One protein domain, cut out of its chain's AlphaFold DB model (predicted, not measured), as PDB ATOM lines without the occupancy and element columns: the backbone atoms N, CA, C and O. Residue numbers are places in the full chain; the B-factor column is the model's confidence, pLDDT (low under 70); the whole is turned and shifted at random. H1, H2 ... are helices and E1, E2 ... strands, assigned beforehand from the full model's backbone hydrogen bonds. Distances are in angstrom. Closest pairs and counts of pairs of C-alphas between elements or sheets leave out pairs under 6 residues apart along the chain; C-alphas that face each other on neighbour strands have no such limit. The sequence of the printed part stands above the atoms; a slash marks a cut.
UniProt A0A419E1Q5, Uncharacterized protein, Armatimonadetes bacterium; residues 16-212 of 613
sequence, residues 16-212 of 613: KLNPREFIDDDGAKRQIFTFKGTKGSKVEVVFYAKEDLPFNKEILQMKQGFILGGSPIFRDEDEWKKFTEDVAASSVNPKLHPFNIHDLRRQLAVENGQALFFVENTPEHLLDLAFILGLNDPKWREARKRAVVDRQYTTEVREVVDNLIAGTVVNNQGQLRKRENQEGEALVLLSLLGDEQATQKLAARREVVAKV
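AT A GLANCE: This is residues 16 to 212 of the 613 residues of an uncharacterized protein of Armatimonadetes bacterium (UniProt A0A419E1Q5). A strongly twisted, curled sheet of five strands has H4 and H7 over one face, and H5, H6 and H8 pack on these two helices beyond the sheet. H1 and H2 graze the sheet away from that helical group, and H3 lies at the end where E3, E4 and E5 begin. The 197 printed residues hold eight named helices and five named strands, in the order E1 E2 E3 H1 E4 H2 H3 E5 H4 H5 H6 H7 H8. The sheet is mixed, ordered E1 E2 E3 E5 E4, and the class is mixed, helices and strands. The whole is compact, with a radius of gyration of the C-alphas of 16.3 A and spans of 49 by 37 by 34 A.

IN THESE COORDINATES: E1, residues 20 to 23, begins at C-alpha 20 (151.455, 174.980, 180.173). E2 is residues 29 to 36, 23.8 A long, and E3 residues 42 to 48, 19.7 A. H1, residues 57 to 60, precedes E4, residues 64 to 68. H2 is residues 77 to 90, 19.9 A, and H3 residues 104 to 111. E5, residues 115 to 120, is 16.1 A long. H4 is residues 123 to 133, H5 138 to 148, H6 155 to 169, 20.7 A, and H7 183 to 192. H8, residues 196 to 212, 24.7 A, ends at C-alpha 212 (144.351, 185.058, 151.022).

HOW THE PARTS SIT: E1, E2 and E3 form a meander, each strand the antiparallel neighbour of the one before; N 22 and O 30 are 3.0 A apart, N 35 and O 43 2.8 A, both within hydrogen-bond range. E5 is parallel to E3 (N 46 and O 117, 2.8 A) and to E4 (N 118 and O 66, 2.8 A). E4, H2 H3, E5 is a strand-helix-strand unit, parallel neighbours with helices between; E3, H1, E4 is a split one, with E5 between its strands and a right-handed crossover. H4 runs along the strands over E3 and E5, at a height over the sheet of 8.8 A. H7 is on the same face, slantwise to the strands. H6, the hub, touches H7 at a shallow tilt of 30 degrees, opposite ways, a helical hairpin; the closest C-alphas, of Gly 167 and Gly 184, are 3.7 A apart. H8 touches H6 about perpendicular, at 77 degrees, closest at the C-alphas of Ala 166 and Arg 206, 5.2 A. H5 touches H4 at a steep tilt of 39 degrees, closest at the C-alphas of Glu 124 and Arg 144, 5.9 A. H2 touches H1 with residues 86 to 90 alone, closest at the C-alphas of Lys 57 and Ser 90, 5.8 A. In H2 to H8 every O i to N i+4 pair is within hydrogen-bond range; H1 is too short for one.

THE WHOLE: The C-alphas farthest apart, of Lys 95 and Lys 211, are 50.5 A apart. The printed part has no cut. The links H2 to H3 and H6 to H7 are long. The mean pLDDT of the printed part is 89.4; residues 73, 101 to 102, 149 to 150 and 178 to 180 are under 70.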
ATOM      1  N   LYS A  16     156.717 169.887 171.785       89.06
ATOM      2  CA  LYS A  16     158.110 169.731 172.240       89.06
ATOM      3  C   LYS A  16     158.522 170.797 173.267       89.06
ATOM      4  O   LYS A  16     159.443 170.558 174.051       89.06
ATOM      5  N   LEU A  17     157.844 171.948 173.279       92.12
ATOM      6  CA  LEU A  17     158.048 173.042 174.232       92.12
ATOM      7  C   LEU A  17     157.296 172.842 175.555       92.12
ATOM      8  O   LEU A  17     157.436 173.674 176.447       92.12
ATOM      9  N   ASN A  18     156.532 171.754 175.713       91.81
ATOM     10  CA  ASN A  18     155.715 171.457 176.896       91.81
ATOM     11  C   ASN A  18     154.878 172.672 177.347       91.81
ATOM     12  O   ASN A  18     155.077 173.160 178.467       91.81
ATOM     13  N   PRO A  19     153.996 173.205 176.478       93.31
ATOM     14  CA  PRO A  19     153.205 174.379 176.813       93.31
ATOM     15  C   PRO A  19     152.335 174.095 178.040       93.31
ATOM     16  O   PRO A  19     151.645 173.076 178.105       93.31
ATOM     17  N   ARG A  20     152.356 175.006 179.013       95.12
ATOM     18  CA  ARG A  20     151.455 174.980 180.173       95.12
ATOM     19  C   ARG A  20     150.673 176.276 180.256       95.12
ATOM     20  O   ARG A  20     151.180 177.330 179.887       95.12
ATOM     21  N   GLU A  21     149.449 176.198 180.749       95.00
ATOM     22  CA  GLU A  21     148.543 177.341 180.789       95.00
ATOM     23  C   GLU A  21     148.507 177.973 182.182       95.00
ATOM     24  O   GLU A  21     148.663 177.285 183.193       95.00
ATOM     25  N   PHE A  22     148.283 179.281 182.229       95.38
ATOM     26  CA  PHE A  22     147.949 180.010 183.449       95.38
ATOM     27  C   PHE A  22     146.910 181.095 183.145       95.38
ATOM     28  O   PHE A  22     146.650 181.408 181.982       95.38
ATOM     29  N   ILE A  23     146.293 181.633 184.192       95.88
ATOM     30  CA  ILE A  23     145.382 182.776 184.104       95.88
ATOM     31  C   ILE A  23     146.123 183.971 184.699       95.88
ATOM     32  O   ILE A  23     146.620 183.861 185.823       95.88
ATOM     33  N   ASP A  24     146.260 185.052 183.936       94.81
ATOM     34  CA  ASP A  24     146.880 186.285 184.424       94.81
ATOM     35  C   ASP A  24     145.936 187.082 185.342       94.81
ATOM     36  O   ASP A  24     144.767 186.731 185.524       94.81
ATOM     37  N   ASP A  25     146.456 188.144 185.952       92.19
ATOM     38  CA  ASP A  25     145.712 189.003 186.878       92.19
ATOM     39  C   ASP A  25     144.512 189.713 186.213       92.19
ATOM     40  O   ASP A  25     143.565 190.087 186.909       92.19
ATOM     41  N   ASP A  26     144.502 189.819 184.878       90.06
ATOM     42  CA  ASP A  26     143.384 190.348 184.084       90.06
ATOM     43  C   ASP A  26     142.355 189.261 183.706       90.06
ATOM     44  O   ASP A  26     141.356 189.527 183.031       90.06
ATOM     45  N   GLY A  27     142.565 188.016 184.143       92.12
ATOM     46  CA  GLY A  27     141.687 186.883 183.861       92.12
ATOM     47  C   GLY A  27     141.871 186.277 182.467       92.12
ATOM     48  O   GLY A  27     141.081 185.415 182.066       92.12
ATOM     49  N   ALA A  28     142.895 186.688 181.717       89.62
ATOM     50  CA  ALA A  28     143.190 186.142 180.405       89.62
ATOM     51  C   ALA A  28     143.997 184.843 180.518       89.62
ATOM     52  O   ALA A  28     144.906 184.679 181.333       89.62
ATOM     53  N   LYS A  29     143.652 183.882 179.659       91.81
ATOM     54  CA  LYS A  29     144.335 182.594 179.576       91.81
ATOM     55  C   LYS A  29     145.603 182.740 178.735       91.81
ATOM     56  O   LYS A  29     145.521 183.112 177.567       91.81
ATOM     57  N   ARG A  30     146.756 182.418 179.319       93.06
ATOM     58  CA  ARG A  30     148.091 182.573 178.721       93.06
ATOM     59  C   ARG A  30     148.840 181.243 178.701       93.06
ATOM     60  O   ARG A  30     148.515 180.330 179.462       93.06
ATOM     61  N   GLN A  31     149.858 181.142 177.852       94.31
ATOM     62  CA  GLN A  31     150.729 179.975 177.742       94.31
ATOM     63  C   GLN A  31     152.167 180.298 178.161       94.31
ATOM     64  O   GLN A  31     152.692 181.379 177.900       94.31
ATOM     65  N   ILE A  32     152.804 179.321 178.804       96.75
ATOM     66  CA  ILE A  32     154.231 179.303 179.121       96.75
ATOM     67  C   ILE A  32     154.872 178.191 178.306       96.75
ATOM     68  O   ILE A  32     154.468 177.031 178.407       96.75
ATOM     69  N   PHE A  33     155.899 178.540 177.543       96.94
ATOM     70  CA  PHE A  33     156.674 177.619 176.720       96.94
ATOM     71  C   PHE A  33     158.037 177.358 177.359       96.94
ATOM     72  O   PHE A  33     158.644 178.267 177.921       96.94
ATOM     73  N   THR A  34     158.541 176.130 177.256       97.06
ATOM     74  CA  THR A  34     159.862 175.748 177.773       97.06
ATOM     75  C   THR A  34     160.838 175.493 176.630       97.06
ATOM     76  O   THR A  34     160.741 174.492 175.922       97.06
ATOM     77  N   PHE A  35     161.834 176.363 176.500       96.31
ATOM     78  CA  PHE A  35     162.928 176.243 175.540       96.31
ATOM     79  C   PHE A  35     164.169 175.623 176.182       96.31
ATOM     80  O   PHE A  35     164.348 175.658 177.402       96.31
ATOM     81  N   LYS A  36     165.053 175.066 175.350       92.31
ATOM     82  CA  LYS A  36     166.390 174.630 175.763       92.31
ATOM     83  C   LYS A  36     167.411 175.654 175.278       92.31
ATOM     84  O   LYS A  36     167.499 175.895 174.080       92.31
ATOM     85  N   GLY A  37     168.175 176.239 176.195       83.81
ATOM     86  CA  GLY A  37     169.328 177.066 175.845       83.81
ATOM     87  C   GLY A  37     170.500 176.225 175.325       83.81
ATOM     88  O   GLY A  37     170.489 174.995 175.406       83.81
ATOM     89  N   THR A  38     171.558 176.886 174.857       73.56
ATOM     90  CA  THR A  38     172.786 176.253 174.315       73.56
ATOM     91  C   THR A  38     173.438 175.193 175.200       73.56
ATOM     92  O   THR A  38     174.041 174.258 174.680       73.56
ATOM     93  N   LYS A  39     173.321 175.300 176.527       81.44
ATOM     94  CA  LYS A  39     173.858 174.312 177.483       81.44
ATOM     95  C   LYS A  39     172.840 173.236 177.892       81.44
ATOM     96  O   LYS A  39     173.075 172.496 178.840       81.44
ATOM     97  N   GLY A  40     171.691 173.168 177.219       86.44
ATOM     98  CA  GLY A  40     170.586 172.266 177.554       86.44
ATOM     99  C   GLY A  40     169.745 172.712 178.755       86.44
ATOM    100  O   GLY A  40     168.831 171.989 179.155       86.44
ATOM    101  N   SER A  41     170.021 173.889 179.325       90.62
ATOM    102  CA  SER A  41     169.248 174.446 180.432       90.62
ATOM    103  C   SER A  41     167.854 174.883 179.973       90.62
ATOM    104  O   SER A  41     167.662 175.308 178.833       90.62
ATOM    105  N   LYS A  42     166.860 174.738 180.853       94.75
ATOM    106  CA  LYS A  42     165.458 175.048 180.544       94.75
ATOM    107  C   LYS A  42     165.167 176.529 180.773       94.75
ATOM    108  O   LYS A  42     165.441 177.042 181.850       94.75
ATOM    109  N   VAL A  43     164.562 177.190 179.799       96.00
ATOM    110  CA  VAL A  43     164.127 178.585 179.905       96.00
ATOM    111  C   VAL A  43     162.629 178.642 179.661       96.00
ATOM    112  O   VAL A  43     162.160 178.151 178.639       96.00
ATOM    113  N   GLU A  44     161.886 179.214 180.604       97.44
ATOM    114  CA  GLU A  44     160.443 179.412 180.461       97.44
ATOM    115  C   GLU A  44     160.148 180.781 179.849       97.44
ATOM    116  O   GLU A  44     160.857 181.753 180.115       97.44
ATOM    117  N   VAL A  45     159.132 180.853 178.994       97.81
ATOM    118  CA  VAL A  45     158.819 182.051 178.210       97.81
ATOM    119  C   VAL A  45     157.314 182.265 178.150       97.81
ATOM    120  O   VAL A  45     156.572 181.335 177.834       97.81
ATOM    121  N   VAL A  46     156.886 183.498 178.410       97.06
ATOM    122  CA  VAL A  46     155.527 184.008 178.199       97.06
ATOM    123  C   VAL A  46     155.596 185.079 177.119       97.06
ATOM    124  O   VAL A  46     156.237 186.109 177.322       97.06
ATOM    125  N   PHE A  47     154.941 184.849 175.984       94.88
ATOM    126  CA  PHE A  47     154.813 185.861 174.933       94.88
ATOM    127  C   PHE A  47     153.606 186.759 175.198       94.88
ATOM    128  O   PHE A  47     152.578 186.270 175.671       94.88
ATOM    129  N   TYR A  48     153.700 188.050 174.896       91.44
ATOM    130  CA  TYR A  48     152.593 188.985 175.101       91.44
ATOM    131  C   TYR A  48     152.568 190.110 174.074       91.44
ATOM    132  O   TYR A  48     153.604 190.462 173.512       91.44
ATOM    133  N   ALA A  49     151.374 190.641 173.808       87.38
ATOM    134  CA  ALA A  49     151.203 191.797 172.939       87.38
ATOM    135  C   ALA A  49     151.542 193.095 173.683       87.38
ATOM    136  O   ALA A  49     151.602 193.131 174.908       87.38
ATOM    137  N   LYS A  50     151.743 194.193 172.957       83.38
ATOM    138  CA  LYS A  50     152.164 195.481 173.534       83.38
ATOM    139  C   LYS A  50     151.128 196.124 174.466       83.38
ATOM    140  O   LYS A  50     151.417 197.110 175.127       83.38
ATOM    141  N   GLU A  51     149.911 195.617 174.495       82.75
ATOM    142  CA  GLU A  51     148.805 196.040 175.351       82.75
ATOM    143  C   GLU A  51     148.622 195.142 176.588       82.75
ATOM    144  O   GLU A  51     147.849 195.465 177.493       82.75
ATOM    145  N   ASP A  52     149.344 194.024 176.651       88.25
ATOM    146  CA  ASP A  52     149.179 192.999 177.673       88.25
ATOM    147  C   ASP A  52     150.169 193.162 178.834       88.25
ATOM    148  O   ASP A  52     151.325 193.537 178.646       88.25
ATOM    149  N   LEU A  53     149.732 192.792 180.041       93.38
ATOM    150  CA  LEU A  53     150.562 192.704 181.247       93.38
ATOM    151  C   LEU A  53     150.385 191.307 181.871       93.38
ATOM    152  O   LEU A  53     149.687 191.157 182.872       93.38
ATOM    153  N   PRO A  54     150.953 190.248 181.264       93.12
ATOM    154  CA  PRO A  54     150.603 188.855 181.560       93.12
ATOM    155  C   PRO A  54     151.233 188.357 182.875       93.12
ATOM    156  O   PRO A  54     152.159 187.545 182.861       93.12
ATOM    157  N   PHE A  55     150.772 188.839 184.025       95.94
ATOM    158  CA  PHE A  55     151.345 188.483 185.322       95.94
ATOM    159  C   PHE A  55     150.456 187.550 186.139       95.94
ATOM    160  O   PHE A  55     149.242 187.694 186.164       95.94
ATOM    161  N   ASN A  56     151.090 186.599 186.826       94.94
ATOM    162  CA  ASN A  56     150.514 185.855 187.940       94.94
ATOM    163  C   ASN A  56     151.670 185.397 188.840       94.94
ATOM    164  O   ASN A  56     152.591 184.723 188.376       94.94
ATOM    165  N   LYS A  57     151.625 185.712 190.137       95.69
ATOM    166  CA  LYS A  57     152.702 185.381 191.092       95.69
ATOM    167  C   LYS A  57     153.097 183.895 191.122       95.69
ATOM    168  O   LYS A  57     154.241 183.567 191.431       95.69
ATOM    169  N   GLU A  58     152.176 182.982 190.817       95.25
ATOM    170  CA  GLU A  58     152.404 181.535 190.883       95.25
ATOM    171  C   GLU A  58     153.399 181.051 189.826       95.25
ATOM    172  O   GLU A  58     154.141 180.097 190.067       95.25
ATOM    173  N   ILE A  59     153.484 181.728 188.677       96.06
ATOM    174  CA  ILE A  59     154.361 181.300 187.579       96.06
ATOM    175  C   ILE A  59     155.839 181.576 187.872       96.06
ATOM    176  O   ILE A  59     156.700 180.951 187.257       96.06
ATOM    177  N   LEU A  60     156.130 182.471 188.825       96.31
ATOM    178  CA  LEU A  60     157.486 182.832 189.243       96.31
ATOM    179  C   LEU A  60     157.988 182.055 190.468       96.31
ATOM    180  O   LEU A  60     159.104 182.297 190.929       96.31
ATOM    181  N   GLN A  61     157.229 181.082 190.986       92.06
ATOM    182  CA  GLN A  61     157.682 180.265 192.113       92.06
ATOM    183  C   GLN A  61     159.014 179.570 191.794       92.06
ATOM    184  O   GLN A  61     159.110 178.751 190.883       92.06
ATOM    185  N   MET A  62     160.055 179.893 192.571       93.31
ATOM    186  CA  MET A  62     161.433 179.411 192.372       93.31
ATOM    187  C   MET A  62     162.081 179.834 191.040       93.31
ATOM    188  O   MET A  62     163.100 179.262 190.640       93.31
ATOM    189  N   LYS A  63     161.527 180.847 190.366       96.12
ATOM    190  CA  LYS A  63     162.058 181.411 189.126       96.12
ATOM    191  C   LYS A  63     162.519 182.852 189.316       96.12
ATOM    192  O   LYS A  63     162.055 183.583 190.187       96.12
ATOM    193  N   GLN A  64     163.450 183.267 188.475       96.50
ATOM    194  CA  GLN A  64     163.809 184.661 188.290       96.50
ATOM    195  C   GLN A  64     163.078 185.184 187.053       96.50
ATOM    196  O   GLN A  64     163.311 184.687 185.949       96.50
ATOM    197  N   GLY A  65     162.209 186.174 187.254       96.56
ATOM    198  CA  GLY A  65     161.502 186.865 186.186       96.56
ATOM    199  C   GLY A  65     162.394 187.892 185.496       96.56
ATOM    200  O   GLY A  65     163.140 188.625 186.152       96.56
ATOM    201  N   PHE A  66     162.298 187.940 184.171       96.69
ATOM    202  CA  PHE A  66     162.935 188.933 183.313       96.69
ATOM    203  C   PHE A  66     161.926 189.454 182.295       96.69
ATOM    204  O   PHE A  66     161.103 188.688 181.802       96.69
ATOM    205  N   ILE A  67     162.010 190.737 181.956       96.00
ATOM    206  CA  ILE A  67     161.124 191.369 180.975       96.00
ATOM    207  C   ILE A  67     161.961 191.793 179.766       96.00
ATOM    208  O   ILE A  67     162.929 192.542 179.906       96.00
ATOM    209  N   LEU A  68     161.592 191.292 178.587       94.00
ATOM    210  CA  LEU A  68     162.061 191.747 177.277       94.00
ATOM    211  C   LEU A  68     160.894 192.491 176.623       94.00
ATOM    212  O   LEU A  68     160.021 191.878 176.013       94.00
ATOM    213  N   GLY A  69     160.825 193.792 176.865       89.69
ATOM    214  CA  GLY A  69     159.679 194.619 176.509       89.69
ATOM    215  C   GLY A  69     159.863 196.056 176.965       89.69
ATOM    216  O   GLY A  69     160.688 196.333 177.843       89.69
ATOM    217  N   GLY A  70     159.094 196.962 176.373       85.81
ATOM    218  CA  GLY A  70     159.033 198.362 176.787       85.81
ATOM    219  C   GLY A  70     157.785 198.677 177.605       85.81
ATOM    220  O   GLY A  70     156.891 197.847 177.730       85.81
ATOM    221  N   SER A  71     157.709 199.910 178.120       83.12
ATOM    222  CA  SER A  71     156.460 200.420 178.695       83.12
ATOM    223  C   SER A  71     155.348 200.341 177.640       83.12
ATOM    224  O   SER A  71     155.498 200.945 176.569       83.12
ATOM    225  N   PRO A  72     154.259 199.605 177.910       75.62
ATOM    226  CA  PRO A  72     153.156 199.458 176.984       75.62
ATOM    227  C   PRO A  72     152.505 200.818 176.731       75.62
ATOM    228  O   PRO A  72     152.290 201.606 177.643       75.62
ATOM    229  N   ILE A  73     152.224 201.110 175.461       67.19
ATOM    230  CA  ILE A  73     151.726 202.429 175.024       67.19
ATOM    231  C   ILE A  73     150.250 202.629 175.398       67.19
ATOM    232  O   ILE A  73     149.806 203.760 175.567       67.19
ATOM    233  N   PHE A  74     149.489 201.538 175.495       72.69
ATOM    234  CA  PHE A  74     148.042 201.549 175.745       72.69
ATOM    235  C   PHE A  74     147.671 201.253 177.200       72.69
ATOM    236  O   PHE A  74     146.500 201.033 177.500       72.69
ATOM    237  N   ARG A  75     148.665 201.207 178.083       79.38
ATOM    238  CA  ARG A  75     148.503 200.960 179.513       79.38
ATOM    239  C   ARG A  75     148.992 202.169 180.279       79.38
ATOM    240  O   ARG A  75     149.907 202.859 179.826       79.38
ATOM    241  N   ASP A  76     148.399 202.398 181.438       86.38
ATOM    242  CA  ASP A  76     148.831 203.496 182.288       86.38
ATOM    243  C   ASP A  76     150.236 203.215 182.845       86.38
ATOM    244  O   ASP A  76     150.594 202.072 183.149       86.38
ATOM    245  N   GLU A  77     151.049 204.266 183.009       88.62
ATOM    246  CA  GLU A  77     152.410 204.137 183.556       88.62
ATOM    247  C   GLU A  77     152.411 203.467 184.941       88.62
ATOM    248  O   GLU A  77     153.328 202.708 185.262       88.62
ATOM    249  N   ASP A  78     151.362 203.691 185.739       92.88
ATOM    250  CA  ASP A  78     151.177 203.065 187.049       92.88
ATOM    251  C   ASP A  78     150.901 201.556 186.948       92.88
ATOM    252  O   ASP A  78     151.427 200.784 187.753       92.88
ATOM    253  N   GLU A  79     150.128 201.108 185.951       92.50
ATOM    254  CA  GLU A  79     149.886 199.680 185.701       92.50
ATOM    255  C   GLU A  79     151.174 198.980 185.267       92.50
ATOM    256  O   GLU A  79     151.509 197.910 185.778       92.50
ATOM    257  N   TRP A  80     151.935 199.612 184.368       93.38
ATOM    258  CA  TRP A  80     153.239 199.108 183.950       93.38
ATOM    259  C   TRP A  80     154.214 199.025 185.120       93.38
ATOM    260  O   TRP A  80     154.852 197.993 185.338       93.38
ATOM    261  N   LYS A  81     154.313 200.094 185.912       94.38
ATOM    262  CA  LYS A  81     155.173 200.125 187.091       94.38
ATOM    263  C   LYS A  81     154.806 199.001 188.053       94.38
ATOM    264  O   LYS A  81     155.690 198.230 188.427       94.38
ATOM    265  N   LYS A  82     153.518 198.850 188.373       95.31
ATOM    266  CA  LYS A  82     153.017 197.762 189.216       95.31
ATOM    267  C   LYS A  82     153.409 196.392 188.656       95.31
ATOM    268  O   LYS A  82     153.982 195.597 189.388       95.31
ATOM    269  N   PHE A  83     153.199 196.143 187.363       95.88
ATOM    270  CA  PHE A  83     153.616 194.897 186.709       95.88
ATOM    271  C   PHE A  83     155.114 194.614 186.906       95.88
ATOM    272  O   PHE A  83     155.501 193.516 187.306       95.88
ATOM    273  N   THR A  84     155.976 195.609 186.679       95.69
ATOM    274  CA  THR A  84     157.429 195.437 186.844       95.69
ATOM    275  C   THR A  84     157.838 195.198 188.301       95.69
ATOM    276  O   THR A  84     158.731 194.385 188.563       95.69
ATOM    277  N   GLU A  85     157.175 195.862 189.250       95.81
ATOM    278  CA  GLU A  85     157.382 195.689 190.688       95.81
ATOM    279  C   GLU A  85     156.908 194.309 191.157       95.81
ATOM    280  O   GLU A  85     157.631 193.644 191.897       95.81
ATOM    281  N   ASP A  86     155.762 193.836 190.672       96.81
ATOM    282  CA  ASP A  86     155.196 192.529 191.007       96.81
ATOM    283  C   ASP A  86     156.062 191.376 190.463       96.81
ATOM    284  O   ASP A  86     156.329 190.399 191.180       96.81
ATOM    285  N   VAL A  87     156.595 191.518 189.240       96.81
ATOM    286  CA  VAL A  87     157.587 190.588 188.666       96.81
ATOM    287  C   VAL A  87     158.856 190.552 189.513       96.81
ATOM    288  O   VAL A  87     159.363 189.465 189.815       96.81
ATOM    289  N   ALA A  88     159.375 191.710 189.927       95.12
ATOM    290  CA  ALA A  88     160.553 191.773 190.787       95.12
ATOM    291  C   ALA A  88     160.270 191.132 192.156       95.12
ATOM    292  O   ALA A  88     160.991 190.228 192.574       95.12
ATOM    293  N   ALA A  89     159.190 191.535 192.827       96.00
ATOM    294  CA  ALA A  89     158.816 191.072 194.161       96.00
ATOM    295  C   ALA A  89     158.572 189.558 194.229       96.00
ATOM    296  O   ALA A  89     158.903 188.931 195.236       96.00
ATOM    297  N   SER A  90     158.035 188.969 193.156       96.62
ATOM    298  CA  SER A  90     157.731 187.534 193.077       96.62
ATOM    299  C   SER A  90     158.891 186.682 192.553       96.62
ATOM    300  O   SER A  90     158.801 185.454 192.556       96.62
ATOM    301  N   SER A  91     159.987 187.304 192.113       95.62
ATOM    302  CA  SER A  91     161.190 186.599 191.666       95.62
ATOM    303  C   SER A  91     162.029 186.073 192.836       95.62
ATOM    304  O   SER A  91     162.047 186.649 193.922       95.62
ATOM    305  N   VAL A  92     162.824 185.023 192.597       93.38
ATOM    306  CA  VAL A  92     163.756 184.454 193.598       93.38
ATOM    307  C   VAL A  92     164.732 185.492 194.162       93.38
ATOM    308  O   VAL A  92     165.100 185.413 195.334       93.38
ATOM    309  N   ASN A  93     165.154 186.475 193.360       90.69
ATOM    310  CA  ASN A  93     165.940 187.607 193.835       90.69
ATOM    311  C   ASN A  93     165.221 188.937 193.552       90.69
ATOM    312  O   ASN A  93     165.468 189.548 192.509       90.69
ATOM    313  N   PRO A  94     164.423 189.450 194.506       91.12
ATOM    314  CA  PRO A  94     163.676 190.693 194.322       91.12
ATOM    315  C   PRO A  94     164.532 191.947 194.145       91.12
ATOM    316  O   PRO A  94     164.047 192.979 193.697       91.12
ATOM    317  N   LYS A  95     165.823 191.883 194.499       88.75
ATOM    318  CA  LYS A  95     166.758 193.002 194.308       88.75
ATOM    319  C   LYS A  95     167.294 193.079 192.880       88.75
ATOM    320  O   LYS A  95     167.958 194.057 192.542       88.75
ATOM    321  N   LEU A  96     167.102 192.036 192.073       86.69
ATOM    322  CA  LEU A  96     167.499 192.046 190.675       86.69
ATOM    323  C   LEU A  96     166.393 192.704 189.851       86.69
ATOM    324  O   LEU A  96     165.280 192.195 189.783       86.69
ATOM    325  N   HIS A  97     166.721 193.826 189.215       87.75
ATOM    326  CA  HIS A  97     165.779 194.533 188.358       87.75
ATOM    327  C   HIS A  97     165.406 193.667 187.135       87.75
ATOM    328  O   HIS A  97     166.317 193.133 186.489       87.75
ATOM    329  N   PRO A  98     164.116 193.548 186.770       89.31
ATOM    330  CA  PRO A  98     163.656 192.604 185.744       89.31
ATOM    331  C   PRO A  98     164.163 192.923 184.327       89.31
ATOM    332  O   PRO A  98     164.227 192.030 183.486       89.31
ATOM    333  N   PHE A  99     164.600 194.161 184.077       88.88
ATOM    334  CA  PHE A  99     165.190 194.598 182.800       88.88
ATOM    335  C   PHE A  99     166.715 194.438 182.724       88.88
ATOM    336  O   PHE A  99     167.343 194.926 181.785       88.88
ATOM    337  N   ASN A 100     167.362 193.817 183.715       77.94
ATOM    338  CA  ASN A 100     168.822 193.712 183.732       77.94
ATOM    339  C   ASN A 100     169.331 192.628 182.756       77.94
ATOM    340  O   ASN A 100     169.741 191.531 183.144       77.94
ATOM    341  N   ILE A 101     169.298 192.949 181.460       66.06
ATOM    342  CA  ILE A 101     169.614 192.061 180.331       66.06
ATOM    343  C   ILE A 101     171.116 191.827 180.101       66.06
ATOM    344  O   ILE A 101     171.489 191.151 179.151       66.06
ATOM    345  N   HIS A 102     172.018 192.352 180.925       68.25
ATOM    346  CA  HIS A 102     173.461 192.100 180.767       68.25
ATOM    347  C   HIS A 102     174.125 191.567 182.042       68.25
ATOM    348  O   HIS A 102     175.344 191.425 182.090       68.25
ATOM    349  N   ASP A 103     173.332 191.213 183.055       74.69
ATOM    350  CA  ASP A 103     173.847 190.725 184.333       74.69
ATOM    351  C   ASP A 103     174.343 189.270 184.240       74.69
ATOM    352  O   ASP A 103     173.666 188.391 183.692       74.69
ATOM    353  N   LEU A 104     175.486 188.992 184.872       81.38
ATOM    354  CA  LEU A 104     175.969 187.640 185.169       81.38
ATOM    355  C   LEU A 104     174.885 186.810 185.878       81.38
ATOM    356  O   LEU A 104     174.745 185.613 185.640       81.38
ATOM    357  N   ARG A 105     174.058 187.450 186.712       83.69
ATOM    358  CA  ARG A 105     172.937 186.802 187.407       83.69
ATOM    359  C   ARG A 105     171.870 186.264 186.461       83.69
ATOM    360  O   ARG A 105     171.295 185.220 186.750       83.69
ATOM    361  N   ARG A 106     171.630 186.925 185.323       88.38
ATOM    362  CA  ARG A 106     170.732 186.393 184.291       88.38
ATOM    363  C   ARG A 106     171.321 185.135 183.671       88.38
ATOM    364  O   ARG A 106     170.606 184.150 183.529       88.38
ATOM    365  N   GLN A 107     172.611 185.152 183.334       87.12
ATOM    366  CA  GLN A 107     173.286 183.964 182.801       87.12
ATOM    367  C   GLN A 107     173.189 182.797 183.786       87.12
ATOM    368  O   GLN A 107     172.766 181.719 183.391       87.12
ATOM    369  N   LEU A 108     173.451 183.035 185.074       87.56
ATOM    370  CA  LEU A 108     173.300 182.019 186.118       87.56
ATOM    371  C   LEU A 108     171.859 181.497 186.230       87.56
ATOM    372  O   LEU A 108     171.656 180.291 186.316       87.56
ATOM    373  N   ALA A 109     170.850 182.373 186.192       91.25
ATOM    374  CA  ALA A 109     169.448 181.953 186.225       91.25
ATOM    375  C   ALA A 109     169.076 181.089 185.007       91.25
ATOM    376  O   ALA A 109     168.378 180.085 185.154       91.25
ATOM    377  N   VAL A 110     169.566 181.446 183.815       91.38
ATOM    378  CA  VAL A 110     169.388 180.657 182.588       91.38
ATOM    379  C   VAL A 110     170.100 179.311 182.700       91.38
ATOM    380  O   VAL A 110     169.499 178.286 182.393       91.38
ATOM    381  N   GLU A 111     171.351 179.283 183.158       90.38
ATOM    382  CA  GLU A 111     172.150 178.061 183.311       90.38
ATOM    383  C   GLU A 111     171.547 177.097 184.343       90.38
ATOM    384  O   GLU A 111     171.503 175.893 184.103       90.38
ATOM    385  N   ASN A 112     170.989 177.626 185.435       91.00
ATOM    386  CA  ASN A 112     170.333 176.846 186.487       91.00
ATOM    387  C   ASN A 112     168.899 176.411 186.135       91.00
ATOM    388  O   ASN A 112     168.245 175.743 186.933       91.00
ATOM    389  N   GLY A 113     168.372 176.803 184.972       92.06
ATOM    390  CA  GLY A 113     166.996 176.495 184.573       92.06
ATOM    391  C   GLY A 113     165.918 177.232 185.385       92.06
ATOM    392  O   GLY A 113     164.776 176.772 185.504       92.06
ATOM    393  N   GLN A 114     166.295 178.359 185.989       94.56
ATOM    394  CA  GLN A 114     165.461 179.178 186.866       94.56
ATOM    395  C   GLN A 114     164.922 180.433 186.172       94.56
ATOM    396  O   GLN A 114     164.183 181.184 186.792       94.56
ATOM    397  N   ALA A 115     165.267 180.692 184.911       95.50
ATOM    398  CA  ALA A 115     164.801 181.881 184.203       95.50
ATOM    399  C   ALA A 115     163.378 181.711 183.642       95.50
ATOM    400  O   ALA A 115     163.080 180.700 182.996       95.50
ATOM    401  N   LEU A 116     162.541 182.731 183.853       97.31
ATOM    402  CA  LEU A 116     161.283 182.949 183.139       97.31
ATOM    403  C   LEU A 116     161.329 184.327 182.469       97.31
ATOM    404  O   LEU A 116     161.590 185.328 183.138       97.31
ATOM    405  N   PHE A 117     161.085 184.379 181.163       97.38
ATOM    406  CA  PHE A 117     161.055 185.621 180.391       97.38
ATOM    407  C   PHE A 117     159.630 185.984 179.988       97.38
ATOM    408  O   PHE A 117     158.937 185.185 179.364       97.38
ATOM    409  N   PHE A 118     159.224 187.212 180.284       97.31
ATOM    410  CA  PHE A 118     158.088 187.867 179.647       97.31
ATOM    411  C   PHE A 118     158.613 188.570 178.399       97.31
ATOM    412  O   PHE A 118     159.479 189.438 178.515       97.31
ATOM    413  N   VAL A 119     158.119 188.206 177.217       95.69
ATOM    414  CA  VAL A 119     158.627 188.712 175.933       95.69
ATOM    415  C   VAL A 119     157.515 189.362 175.123       95.69
ATOM    416  O   VAL A 119     156.574 188.687 174.709       95.69
ATOM    417  N   GLU A 120     157.639 190.667 174.896       93.00
ATOM    418  CA  GLU A 120     156.745 191.415 174.010       93.00
ATOM    419  C   GLU A 120     156.937 190.891 172.578       93.00
ATOM    420  O   GLU A 120     158.068 190.656 172.145       93.00
ATOM    421  N   ASN A 121     155.859 190.691 171.825       88.94
ATOM    422  CA  ASN A 121     155.859 190.028 170.517       88.94
ATOM    423  C   ASN A 121     156.402 190.890 169.355       88.94
ATOM    424  O   ASN A 121     155.892 190.859 168.235       88.94
ATOM    425  N   THR A 122     157.483 191.633 169.595       87.25
ATOM    426  CA  THR A 122     158.196 192.402 168.571       87.25
ATOM    427  C   THR A 122     159.400 191.626 168.019       87.25
ATOM    428  O   THR A 122     160.001 190.808 168.726       87.25
ATOM    429  N   PRO A 123     159.834 191.908 166.773       87.62
ATOM    430  CA  PRO A 123     161.050 191.313 166.220       87.62
ATOM    431  C   PRO A 123     162.293 191.546 167.089       87.62
ATOM    432  O   PRO A 123     163.127 190.654 167.211       87.62
ATOM    433  N   GLU A 124     162.412 192.723 167.716       89.00
ATOM    434  CA  GLU A 124     163.525 193.056 168.616       89.00
ATOM    435  C   GLU A 124     163.610 192.079 169.791       89.00
ATOM    436  O   GLU A 124     164.650 191.451 170.000       89.00
ATOM    437  N   HIS A 125     162.518 191.933 170.539       91.75
ATOM    438  CA  HIS A 125     162.532 191.177 171.786       91.75
ATOM    439  C   HIS A 125     162.594 189.662 171.546       91.75
ATOM    440  O   HIS A 125     163.195 188.930 172.337       91.75
ATOM    441  N   LEU A 126     162.066 189.182 170.416       93.25
ATOM    442  CA  LEU A 126     162.261 187.796 169.985       93.25
ATOM    443  C   LEU A 126     163.708 187.507 169.592       93.25
ATOM    444  O   LEU A 126     164.234 186.456 169.957       93.25
ATOM    445  N   LEU A 127     164.372 188.431 168.888       93.50
ATOM    446  CA  LEU A 127     165.797 188.300 168.578       93.50
ATOM    447  C   LEU A 127     166.643 188.345 169.856       93.50
ATOM    448  O   LEU A 127     167.560 187.537 169.997       93.50
ATOM    449  N   ASP A 128     166.304 189.207 170.819       93.25
ATOM    450  CA  ASP A 128     166.952 189.229 172.136       93.25
ATOM    451  C   ASP A 128     166.848 187.895 172.860       93.25
ATOM    452  O   ASP A 128     167.859 187.366 173.338       93.25
ATOM    453  N   LEU A 129     165.649 187.314 172.898       95.00
ATOM    454  CA  LEU A 129     165.460 185.993 173.475       95.00
ATOM    455  C   LEU A 129     166.234 184.923 172.693       95.00
ATOM    456  O   LEU A 129     166.884 184.075 173.305       95.00
ATOM    457  N   ALA A 130     166.241 184.977 171.360       95.06
ATOM    458  CA  ALA A 130     167.004 184.044 170.538       95.06
ATOM    459  C   ALA A 130     168.510 184.114 170.850       95.06
ATOM    460  O   ALA A 130     169.146 183.072 171.013       95.06
ATOM    461  N   PHE A 131     169.088 185.310 171.023       93.31
ATOM    462  CA  PHE A 131     170.492 185.466 171.431       93.31
ATOM    463  C   PHE A 131     170.762 184.917 172.834       93.31
ATOM    464  O   PHE A 131     171.807 184.307 173.056       93.31
ATOM    465  N   ILE A 132     169.826 185.093 173.774       92.06
ATOM    466  CA  ILE A 132     169.917 184.511 175.124       92.06
ATOM    467  C   ILE A 132     169.918 182.980 175.056       92.06
ATOM    468  O   ILE A 132     170.686 182.329 175.766       92.06
ATOM    469  N   LEU A 133     169.088 182.406 174.187       93.31
ATOM    470  CA  LEU A 133     169.017 180.962 173.960       93.31
ATOM    471  C   LEU A 133     170.202 180.432 173.141       93.31
ATOM    472  O   LEU A 133     170.487 179.234 173.186       93.31
ATOM    473  N   GLY A 134     170.956 181.332 172.508       91.69
ATOM    474  CA  GLY A 134     172.273 181.091 171.934       91.69
ATOM    475  C   GLY A 134     172.344 181.124 170.413       91.69
ATOM    476  O   GLY A 134     173.283 180.575 169.836       91.69
ATOM    477  N   LEU A 135     171.402 181.811 169.765       92.94
ATOM    478  CA  LEU A 135     171.574 182.278 168.395       92.94
ATOM    479  C   LEU A 135     172.888 183.069 168.292       92.94
ATOM    480  O   LEU A 135     173.093 184.045 169.014       92.94
ATOM    481  N   ASN A 136     173.792 182.651 167.407       89.44
ATOM    482  CA  ASN A 136     175.102 183.293 167.254       89.44
ATOM    483  C   ASN A 136     175.434 183.681 165.808       89.44
ATOM    484  O   ASN A 136     176.597 183.883 165.469       89.44
ATOM    485  N   ASP A 137     174.419 183.804 164.960       91.88
ATOM    486  CA  ASP A 137     174.599 184.264 163.588       91.88
ATOM    487  C   ASP A 137     174.780 185.800 163.552       91.88
ATOM    488  O   ASP A 137     173.904 186.537 164.032       91.88
ATOM    489  N   PRO A 138     175.891 186.319 162.988       91.50
ATOM    490  CA  PRO A 138     176.103 187.754 162.805       91.50
ATOM    491  C   PRO A 138     174.988 188.450 162.014       91.50
ATOM    492  O   PRO A 138     174.680 189.606 162.309       91.50
ATOM    493  N   LYS A 139     174.352 187.751 161.060       93.25
ATOM    494  CA  LYS A 139     173.239 188.268 160.249       93.25
ATOM    495  C   LYS A 139     172.108 188.786 161.138       93.25
ATOM    496  O   LYS A 139     171.633 189.905 160.959       93.25
ATOM    497  N   TRP A 140     171.720 188.003 162.143       92.69
ATOM    498  CA  TRP A 140     170.631 188.365 163.049       92.69
ATOM    499  C   TRP A 140     171.018 189.479 164.020       92.69
ATOM    500  O   TRP A 140     170.173 190.303 164.364       92.69
ATOM    501  N   ARG A 141     172.291 189.562 164.435       90.25
ATOM    502  CA  ARG A 141     172.774 190.678 165.271       90.25
ATOM    503  C   ARG A 141     172.685 192.011 164.530       90.25
ATOM    504  O   ARG A 141     172.266 193.006 165.117       90.25
ATOM    505  N   GLU A 142     173.046 192.015 163.250       88.94
ATOM    506  CA  GLU A 142     172.909 193.191 162.391       88.94
ATOM    507  C   GLU A 142     171.432 193.536 162.149       88.94
ATOM    508  O   GLU A 142     171.049 194.695 162.299       88.94
ATOM    509  N   ALA A 143     170.579 192.541 161.878       88.00
ATOM    510  CA  ALA A 143     169.134 192.747 161.738       88.00
ATOM    511  C   ALA A 143     168.513 193.365 163.006       88.00
ATOM    512  O   ALA A 143     167.780 194.349 162.922       88.00
ATOM    513  N   ARG A 144     168.875 192.851 164.191       88.25
ATOM    514  CA  ARG A 144     168.465 193.413 165.486       88.25
ATOM    515  C   ARG A 144     168.930 194.860 165.630       88.25
ATOM    516  O   ARG A 144     168.140 195.722 165.987       88.25
ATOM    517  N   LYS A 145     170.199 195.160 165.335       86.75
ATOM    518  CA  LYS A 145     170.721 196.534 165.410       86.75
ATOM    519  C   LYS A 145     169.917 197.486 164.516       86.75
ATOM    520  O   LYS A 145     169.505 198.537 164.994       86.75
ATOM    521  N   ARG A 146     169.648 197.100 163.267       80.12
ATOM    522  CA  ARG A 146     168.901 197.928 162.306       80.12
ATOM    523  C   ARG A 146     167.439 198.130 162.690       80.12
ATOM    524  O   ARG A 146     166.931 199.241 162.550       80.12
ATOM    525  N   ALA A 147     166.778 197.099 163.219       76.62
ATOM    526  CA  ALA A 147     165.404 197.210 163.706       76.62
ATOM    527  C   ALA A 147     165.287 198.216 164.864       76.62
ATOM    528  O   ALA A 147     164.378 199.042 164.876       76.62
ATOM    529  N   VAL A 148     166.229 198.169 165.811       75.62
ATOM    530  CA  VAL A 148     166.172 198.936 167.067       75.62
ATOM    531  C   VAL A 148     166.726 200.347 166.919       75.62
ATOM    532  O   VAL A 148     166.081 201.322 167.300       75.62
ATOM    533  N   VAL A 149     167.941 200.459 166.384       69.94
ATOM    534  CA  VAL A 149     168.687 201.722 166.323       69.94
ATOM    535  C   VAL A 149     168.233 202.539 165.125       69.94
ATOM    536  O   VAL A 149     167.881 203.708 165.263       69.94
ATOM    537  N   ASP A 150     168.190 201.902 163.956       68.44
ATOM    538  CA  ASP A 150     167.977 202.609 162.694       68.44
ATOM    539  C   ASP A 150     166.489 202.680 162.314       68.44
ATOM    540  O   ASP A 150     166.119 203.402 161.384       68.44
ATOM    541  N   ARG A 151     165.625 201.942 163.033       70.69
ATOM    542  CA  ARG A 151     164.204 201.721 162.704       70.69
ATOM    543  C   ARG A 151     164.011 201.290 161.247       70.69
ATOM    544  O   ARG A 151     163.076 201.718 160.570       70.69
ATOM    545  N   GLN A 152     164.930 200.459 160.758       73.44
ATOM    546  CA  GLN A 152     164.921 199.935 159.399       73.44
ATOM    547  C   GLN A 152     164.468 198.478 159.394       73.44
ATOM    548  O   GLN A 152     165.072 197.615 160.030       73.44
ATOM    549  N   TYR A 153     163.435 198.196 158.605       75.31
ATOM    550  CA  TYR A 153     162.957 196.841 158.353       75.31
ATOM    551  C   TYR A 153     163.715 196.242 157.163       75.31
ATOM    552  O   TYR A 153     163.241 196.306 156.025       75.31
ATOM    553  N   THR A 154     164.907 195.686 157.410       82.38
ATOM    554  CA  THR A 154     165.633 194.916 156.383       82.38
ATOM    555  C   THR A 154     164.875 193.650 155.996       82.38
ATOM    556  O   THR A 154     163.920 193.267 156.669       82.38
ATOM    557  N   THR A 155     165.316 192.968 154.938       86.56
ATOM    558  CA  THR A 155     164.754 191.678 154.507       86.56
ATOM    559  C   THR A 155     164.625 190.687 155.665       86.56
ATOM    560  O   THR A 155     163.605 190.027 155.797       86.56
ATOM    561  N   GLU A 156     165.616 190.633 156.553       89.56
ATOM    562  CA  GLU A 156     165.620 189.774 157.738       89.56
ATOM    563  C   GLU A 156     164.571 190.176 158.772       89.56
ATOM    564  O   GLU A 156     163.872 189.328 159.319       89.56
ATOM    565  N   VAL A 157     164.452 191.474 159.052       86.00
ATOM    566  CA  VAL A 157     163.457 191.976 160.008       86.00
ATOM    567  C   VAL A 157     162.052 191.741 159.456       86.00
ATOM    568  O   VAL A 157     161.175 191.298 160.194       86.00
ATOM    569  N   ARG A 158     161.846 191.978 158.153       85.88
ATOM    570  CA  ARG A 158     160.592 191.670 157.453       85.88
ATOM    571  C   ARG A 158     160.277 190.184 157.516       85.88
ATOM    572  O   ARG A 158     159.156 189.837 157.843       85.88
ATOM    573  N   GLU A 159     161.265 189.314 157.320       89.62
ATOM    574  CA  GLU A 159     161.076 187.870 157.444       89.62
ATOM    575  C   GLU A 159     160.566 187.471 158.838       89.62
ATOM    576  O   GLU A 159     159.648 186.655 158.940       89.62
ATOM    577  N   VAL A 160     161.108 188.058 159.911       90.81
ATOM    578  CA  VAL A 160     160.612 187.821 161.278       90.81
ATOM    579  C   VAL A 160     159.176 188.324 161.435       90.81
ATOM    580  O   VAL A 160     158.349 187.607 161.993       90.81
ATOM    581  N   VAL A 161     158.858 189.514 160.917       88.81
ATOM    582  CA  VAL A 161     157.496 190.076 160.949       88.81
ATOM    583  C   VAL A 161     156.510 189.198 160.175       88.81
ATOM    584  O   VAL A 161     155.463 188.848 160.712       88.81
ATOM    585  N   ASP A 162     156.847 188.785 158.956       90.19
ATOM    586  CA  ASP A 162     156.000 187.934 158.116       90.19
ATOM    587  C   ASP A 162     155.764 186.573 158.775       90.19
ATOM    588  O   ASP A 162     154.646 186.055 158.774       90.19
ATOM    589  N   ASN A 163     156.807 186.003 159.382       93.06
ATOM    590  CA  ASN A 163     156.701 184.767 160.146       93.06
ATOM    591  C   ASN A 163     155.828 184.942 161.396       93.06
ATOM    592  O   ASN A 163     155.053 184.040 161.708       93.06
ATOM    593  N   LEU A 164     155.910 186.082 162.090       90.69
ATOM    594  CA  LEU A 164     155.045 186.374 163.232       90.69
ATOM    595  C   LEU A 164     153.588 186.478 162.807       90.69
ATOM    596  O   LEU A 164     152.753 185.787 163.381       90.69
ATOM    597  N   ILE A 165     153.295 187.274 161.776       88.94
ATOM    598  CA  ILE A 165     151.941 187.439 161.238       88.94
ATOM    599  C   ILE A 165     151.393 186.080 160.808       88.94
ATOM    600  O   ILE A 165     150.345 185.656 161.283       88.94
ATOM    601  N   ALA A 166     152.113 185.349 159.955       90.62
ATOM    602  CA  ALA A 166     151.673 184.036 159.495       90.62
ATOM    603  C   ALA A 166     151.513 183.039 160.655       90.62
ATOM    604  O   ALA A 166     150.565 182.250 160.683       90.62
ATOM    605  N   GLY A 167     152.419 183.088 161.631       89.94
ATOM    606  CA  GLY A 167     152.396 182.269 162.835       89.94
ATOM    607  C   GLY A 167     151.171 182.525 163.714       89.94
ATOM    608  O   GLY A 167     150.575 181.569 164.209       89.94
ATOM    609  N   THR A 168     150.766 183.777 163.894       88.31
ATOM    610  CA  THR A 168     149.650 184.142 164.778       88.31
ATOM    611  C   THR A 168     148.292 184.018 164.088       88.31
ATOM    612  O   THR A 168     147.331 183.554 164.711       88.31
ATOM    613  N   VAL A 169     148.194 184.360 162.796       88.44
ATOM    614  CA  VAL A 169     146.910 184.394 162.072       88.44
ATOM    615  C   VAL A 169     146.523 183.065 161.429       88.44
ATOM    616  O   VAL A 169     145.342 182.867 161.158       88.44
ATOM    617  N   VAL A 170     147.454 182.134 161.194       88.06
ATOM    618  CA  VAL A 170     147.156 180.823 160.584       88.06
ATOM    619  C   VAL A 170     147.285 179.703 161.619       88.06
ATOM    620  O   VAL A 170     148.287 179.587 162.324       88.06
ATOM    621  N   ASN A 171     146.264 178.851 161.735       84.50
ATOM    622  CA  ASN A 171     146.268 177.710 162.653       84.50
ATOM    623  C   ASN A 171     147.059 176.499 162.128       84.50
ATOM    624  O   ASN A 171     147.632 176.508 161.039       84.50
ATOM    625  N   ASN A 172     147.104 175.436 162.936       81.06
ATOM    626  CA  ASN A 172     147.784 174.194 162.567       81.06
ATOM    627  C   ASN A 172     147.096 173.461 161.411       81.06
ATOM    628  O   ASN A 172     147.745 172.656 160.765       81.06
ATOM    629  N   GLN A 173     145.836 173.780 161.125       80.44
ATOM    630  CA  GLN A 173     145.049 173.260 160.010       80.44
ATOM    631  C   GLN A 173     145.189 174.109 158.730       80.44
ATOM    632  O   GLN A 173     144.470 173.878 157.762       80.44
ATOM    633  N   GLY A 174     146.064 175.124 158.713       83.12
ATOM    634  CA  GLY A 174     146.256 175.986 157.542       83.12
ATOM    635  C   GLY A 174     145.091 176.949 157.281       83.12
ATOM    636  O   GLY A 174     144.895 177.397 156.155       83.12
ATOM    637  N   GLN A 175     144.297 177.266 158.305       84.50
ATOM    638  CA  GLN A 175     143.144 178.161 158.224       84.50
ATOM    639  C   GLN A 175     143.402 179.464 158.984       84.50
ATOM    640  O   GLN A 175     144.068 179.472 160.022       84.50
ATOM    641  N   LEU A 176     142.812 180.561 158.501       84.25
ATOM    642  CA  LEU A 176     142.825 181.838 159.211       84.25
ATOM    643  C   LEU A 176     142.079 181.721 160.543       84.25
ATOM    644  O   LEU A 176     140.929 181.272 160.602       84.25
ATOM    645  N   ARG A 177     142.719 182.170 161.616       77.06
ATOM    646  CA  ARG A 177     142.115 182.284 162.936       77.06
ATOM    647  C   ARG A 177     141.364 183.601 163.057       77.06
ATOM    648  O   ARG A 177     141.751 184.626 162.508       77.06
ATOM    649  N   LYS A 178     140.297 183.573 163.855       69.00
ATOM    650  CA  LYS A 178     139.588 184.783 164.302       69.00
ATOM    651  C   LYS A 178     140.213 185.422 165.545       69.00
ATOM    652  O   LYS A 178     139.794 186.505 165.932       69.00
ATOM    653  N   ARG A 179     141.124 184.714 166.215       66.56
ATOM    654  CA  ARG A 179     141.801 185.146 167.440       66.56
ATOM    655  C   ARG A 179     143.276 184.797 167.345       66.56
ATOM    656  O   ARG A 179     143.615 183.735 166.819       66.56
ATOM    657  N   GLU A 180     144.099 185.687 167.873       67.00
ATOM    658  CA  GLU A 180     145.544 185.520 167.959       67.00
ATOM    659  C   GLU A 180     145.911 184.324 168.845       67.00
ATOM    660  O   GLU A 180     145.119 183.865 169.676       67.00
ATOM    661  N   ASN A 181     147.105 183.778 168.625       74.56
ATOM    662  CA  ASN A 181     147.638 182.674 169.408       74.56
ATOM    663  C   ASN A 181     149.146 182.827 169.601       74.56
ATOM    664  O   ASN A 181     149.866 182.985 168.620       74.56
ATOM    665  N   GLN A 182     149.587 182.636 170.843       81.12
ATOM    666  CA  GLN A 182     150.981 182.711 171.289       81.12
ATOM    667  C   GLN A 182     151.877 181.592 170.710       81.12
ATOM    668  O   GLN A 182     153.102 181.629 170.819       81.12
ATOM    669  N   GLU A 183     151.284 180.567 170.081       87.81
ATOM    670  CA  GLU A 183     152.024 179.546 169.323       87.81
ATOM    671  C   GLU A 183     152.823 180.132 168.150       87.81
ATOM    672  O   GLU A 183     153.810 179.529 167.726       87.81
ATOM    673  N   GLY A 184     152.388 181.267 167.587       90.06
ATOM    674  CA  GLY A 184     153.070 181.907 166.465       90.06
ATOM    675  C   GLY A 184     154.487 182.327 166.842       90.06
ATOM    676  O   GLY A 184     155.451 181.903 166.210       90.06
ATOM    677  N   GLU A 185     154.611 183.077 167.929       93.88
ATOM    678  CA  GLU A 185     155.863 183.562 168.505       93.88
ATOM    679  C   GLU A 185     156.799 182.403 168.863       93.88
ATOM    680  O   GLU A 185     157.992 182.435 168.548       93.88
ATOM    681  N   ALA A 186     156.249 181.335 169.451       94.50
ATOM    682  CA  ALA A 186     157.008 180.137 169.787       94.50
ATOM    683  C   ALA A 186     157.595 179.442 168.543       94.50
ATOM    684  O   ALA A 186     158.753 179.012 168.566       94.50
ATOM    685  N   LEU A 187     156.834 179.361 167.442       94.19
ATOM    686  CA  LEU A 187     157.330 178.836 166.163       94.19
ATOM    687  C   LEU A 187     158.414 179.729 165.562       94.19
ATOM    688  O   LEU A 187     159.421 179.207 165.083       94.19
ATOM    689  N   VAL A 188     158.231 181.054 165.592       95.19
ATOM    690  CA  VAL A 188     159.241 182.003 165.093       95.19
ATOM    691  C   VAL A 188     160.549 181.832 165.853       95.19
ATOM    692  O   VAL A 188     161.603 181.701 165.233       95.19
ATOM    693  N   LEU A 189     160.489 181.748 167.181       95.88
ATOM    694  CA  LEU A 189     161.679 181.557 167.999       95.88
ATOM    695  C   LEU A 189     162.371 180.214 167.718       95.88
ATOM    696  O   LEU A 189     163.593 180.177 167.592       95.88
ATOM    697  N   LEU A 190     161.618 179.121 167.566       95.19
ATOM    698  CA  LEU A 190     162.184 177.827 167.168       95.19
ATOM    699  C   LEU A 190     162.867 177.886 165.795       95.19
ATOM    700  O   LEU A 190     163.964 177.356 165.639       95.19
ATOM    701  N   SER A 191     162.251 178.558 164.819       95.62
ATOM    702  CA  SER A 191     162.834 178.740 163.486       95.62
ATOM    703  C   SER A 191     164.125 179.563 163.538       95.62
ATOM    704  O   SER A 191     165.126 179.155 162.950       95.62
ATOM    705  N   LEU A 192     164.158 180.648 164.323       95.19
ATOM    706  CA  LEU A 192     165.373 181.439 164.563       95.19
ATOM    707  C   LEU A 192     166.497 180.608 165.201       95.19
ATOM    708  O   LEU A 192     167.667 180.831 164.905       95.19
ATOM    709  N   LEU A 193     166.150 179.636 166.049       93.88
ATOM    710  CA  LEU A 193     167.094 178.700 166.671       93.88
ATOM    711  C   LEU A 193     167.473 177.513 165.766       93.88
ATOM    712  O   LEU A 193     168.217 176.634 166.202       93.88
ATOM    713  N   GLY A 194     167.004 177.492 164.514       93.31
ATOM    714  CA  GLY A 194     167.367 176.491 163.513       93.31
ATOM    715  C   GLY A 194     166.492 175.236 163.497       93.31
ATOM    716  O   GLY A 194     166.895 174.237 162.906       93.31
ATOM    717  N   ASP A 195     165.306 175.244 164.116       94.25
ATOM    718  CA  ASP A 195     164.359 174.131 163.977       94.25
ATOM    719  C   ASP A 195     163.758 174.122 162.557       94.25
ATOM    720  O   ASP A 195     162.980 174.999 162.157       94.25
ATOM    721  N   GLU A 196     164.132 173.111 161.771       94.31
ATOM    722  CA  GLU A 196     163.688 172.956 160.383       94.31
ATOM    723  C   GLU A 196     162.174 172.736 160.274       94.31
ATOM    724  O   GLU A 196     161.542 173.246 159.348       94.31
ATOM    725  N   GLN A 197     161.562 172.026 161.228       93.31
ATOM    726  CA  GLN A 197     160.121 171.762 161.202       93.31
ATOM    727  C   GLN A 197     159.328 173.035 161.506       93.31
ATOM    728  O   GLN A 197     158.294 173.280 160.877       93.31
ATOM    729  N   ALA A 198     159.810 173.867 162.434       94.06
ATOM    730  CA  ALA A 198     159.241 175.188 162.686       94.06
ATOM    731  C   ALA A 198     159.334 176.075 161.435       94.06
ATOM    732  O   ALA A 198     158.341 176.680 161.029       94.06
ATOM    733  N   THR A 199     160.497 176.076 160.778       94.69
ATOM    734  CA  THR A 199     160.749 176.844 159.549       94.69
ATOM    735  C   THR A 199     159.816 176.424 158.410       94.69
ATOM    736  O   THR A 199     159.185 177.270 157.776       94.69
ATOM    737  N   GLN A 200     159.652 175.117 158.184       93.31
ATOM    738  CA  GLN A 200     158.727 174.582 157.179       93.31
ATOM    739  C   GLN A 200     157.267 174.936 157.491       93.31
ATOM    740  O   GLN A 200     156.524 175.334 156.594       93.31
ATOM    741  N   LYS A 201     156.848 174.843 158.762       91.62
ATOM    742  CA  LYS A 201     155.487 175.225 159.170       91.62
ATOM    743  C   LYS A 201     155.222 176.712 158.942       91.62
ATOM    744  O   LYS A 201     154.158 177.053 158.430       91.62
ATOM    745  N   LEU A 202     156.163 177.590 159.282       93.62
ATOM    746  CA  LEU A 202     156.029 179.027 159.024       93.62
ATOM    747  C   LEU A 202     155.980 179.330 157.524       93.62
ATOM    748  O   LEU A 202     155.143 180.120 157.100       93.62
ATOM    749  N   ALA A 203     156.796 178.656 156.708       93.94
ATOM    750  CA  ALA A 203     156.732 178.783 155.253       93.94
ATOM    751  C   ALA A 203     155.343 178.412 154.702       93.94
ATOM    752  O   ALA A 203     154.737 179.224 154.007       93.94
ATOM    753  N   ALA A 204     154.788 177.262 155.100       91.44
ATOM    754  CA  ALA A 204     153.435 176.856 154.712       91.44
ATOM    755  C   ALA A 204     152.356 177.849 155.189       91.44
ATOM    756  O   ALA A 204     151.420 178.160 154.454       91.44
ATOM    757  N   ARG A 205     152.482 178.399 156.406       92.12
ATOM    758  CA  ARG A 205     151.551 179.427 156.902       92.12
ATOM    759  C   ARG A 205     151.656 180.731 156.103       92.12
ATOM    760  O   ARG A 205     150.623 181.326 155.804       92.12
ATOM    761  N   ARG A 206     152.861 181.150 155.703       92.44
ATOM    762  CA  ARG A 206     153.060 182.324 154.830       92.44
ATOM    763  C   ARG A 206     152.395 182.138 153.470       92.44
ATOM    764  O   ARG A 206     151.774 183.072 152.978       92.44
ATOM    765  N   GLU A 207     152.448 180.938 152.892       91.75
ATOM    766  CA  GLU A 207     151.744 180.642 151.636       91.75
ATOM    767  C   GLU A 207     150.223 180.800 151.767       91.75
ATOM    768  O   GLU A 207     149.573 181.315 150.856       91.75
ATOM    769  N   VAL A 208     149.643 180.414 152.911       90.31
ATOM    770  CA  VAL A 208     148.213 180.634 153.189       90.31
ATOM    771  C   VAL A 208     147.891 182.126 153.244       90.31
ATOM    772  O   VAL A 208     146.931 182.550 152.599       90.31
ATOM    773  N   VAL A 209     148.689 182.924 153.963       88.75
ATOM    774  CA  VAL A 209     148.511 184.387 154.027       88.75
ATOM    775  C   VAL A 209     148.612 184.999 152.628       88.75
ATOM    776  O   VAL A 209     147.680 185.670 152.189       88.75
ATOM    777  N   ALA A 210     149.659 184.665 151.872       86.88
ATOM    778  CA  ALA A 210     149.859 185.159 150.512       86.88
ATOM    779  C   ALA A 210     148.698 184.789 149.571       86.88
ATOM    780  O   ALA A 210     148.279 185.590 148.733       86.88
ATOM    781  N   LYS A 211     148.130 183.583 149.714       86.31
ATOM    782  CA  LYS A 211     146.961 183.151 148.937       86.31
ATOM    783  C   LYS A 211     145.714 183.961 149.281       86.31
ATOM    784  O   LYS A 211     144.960 184.313 148.374       86.31
ATOM    785  N   VAL A 212     145.480 184.234 150.562       83.00
ATOM    786  CA  VAL A 212     144.351 185.058 151.022       83.00
ATOM    787  C   VAL A 212     144.488 186.480 150.485       83.00
ATOM    788  O   VAL A 212     143.523 187.011 149.931       83.00
TER     789      VAL A 212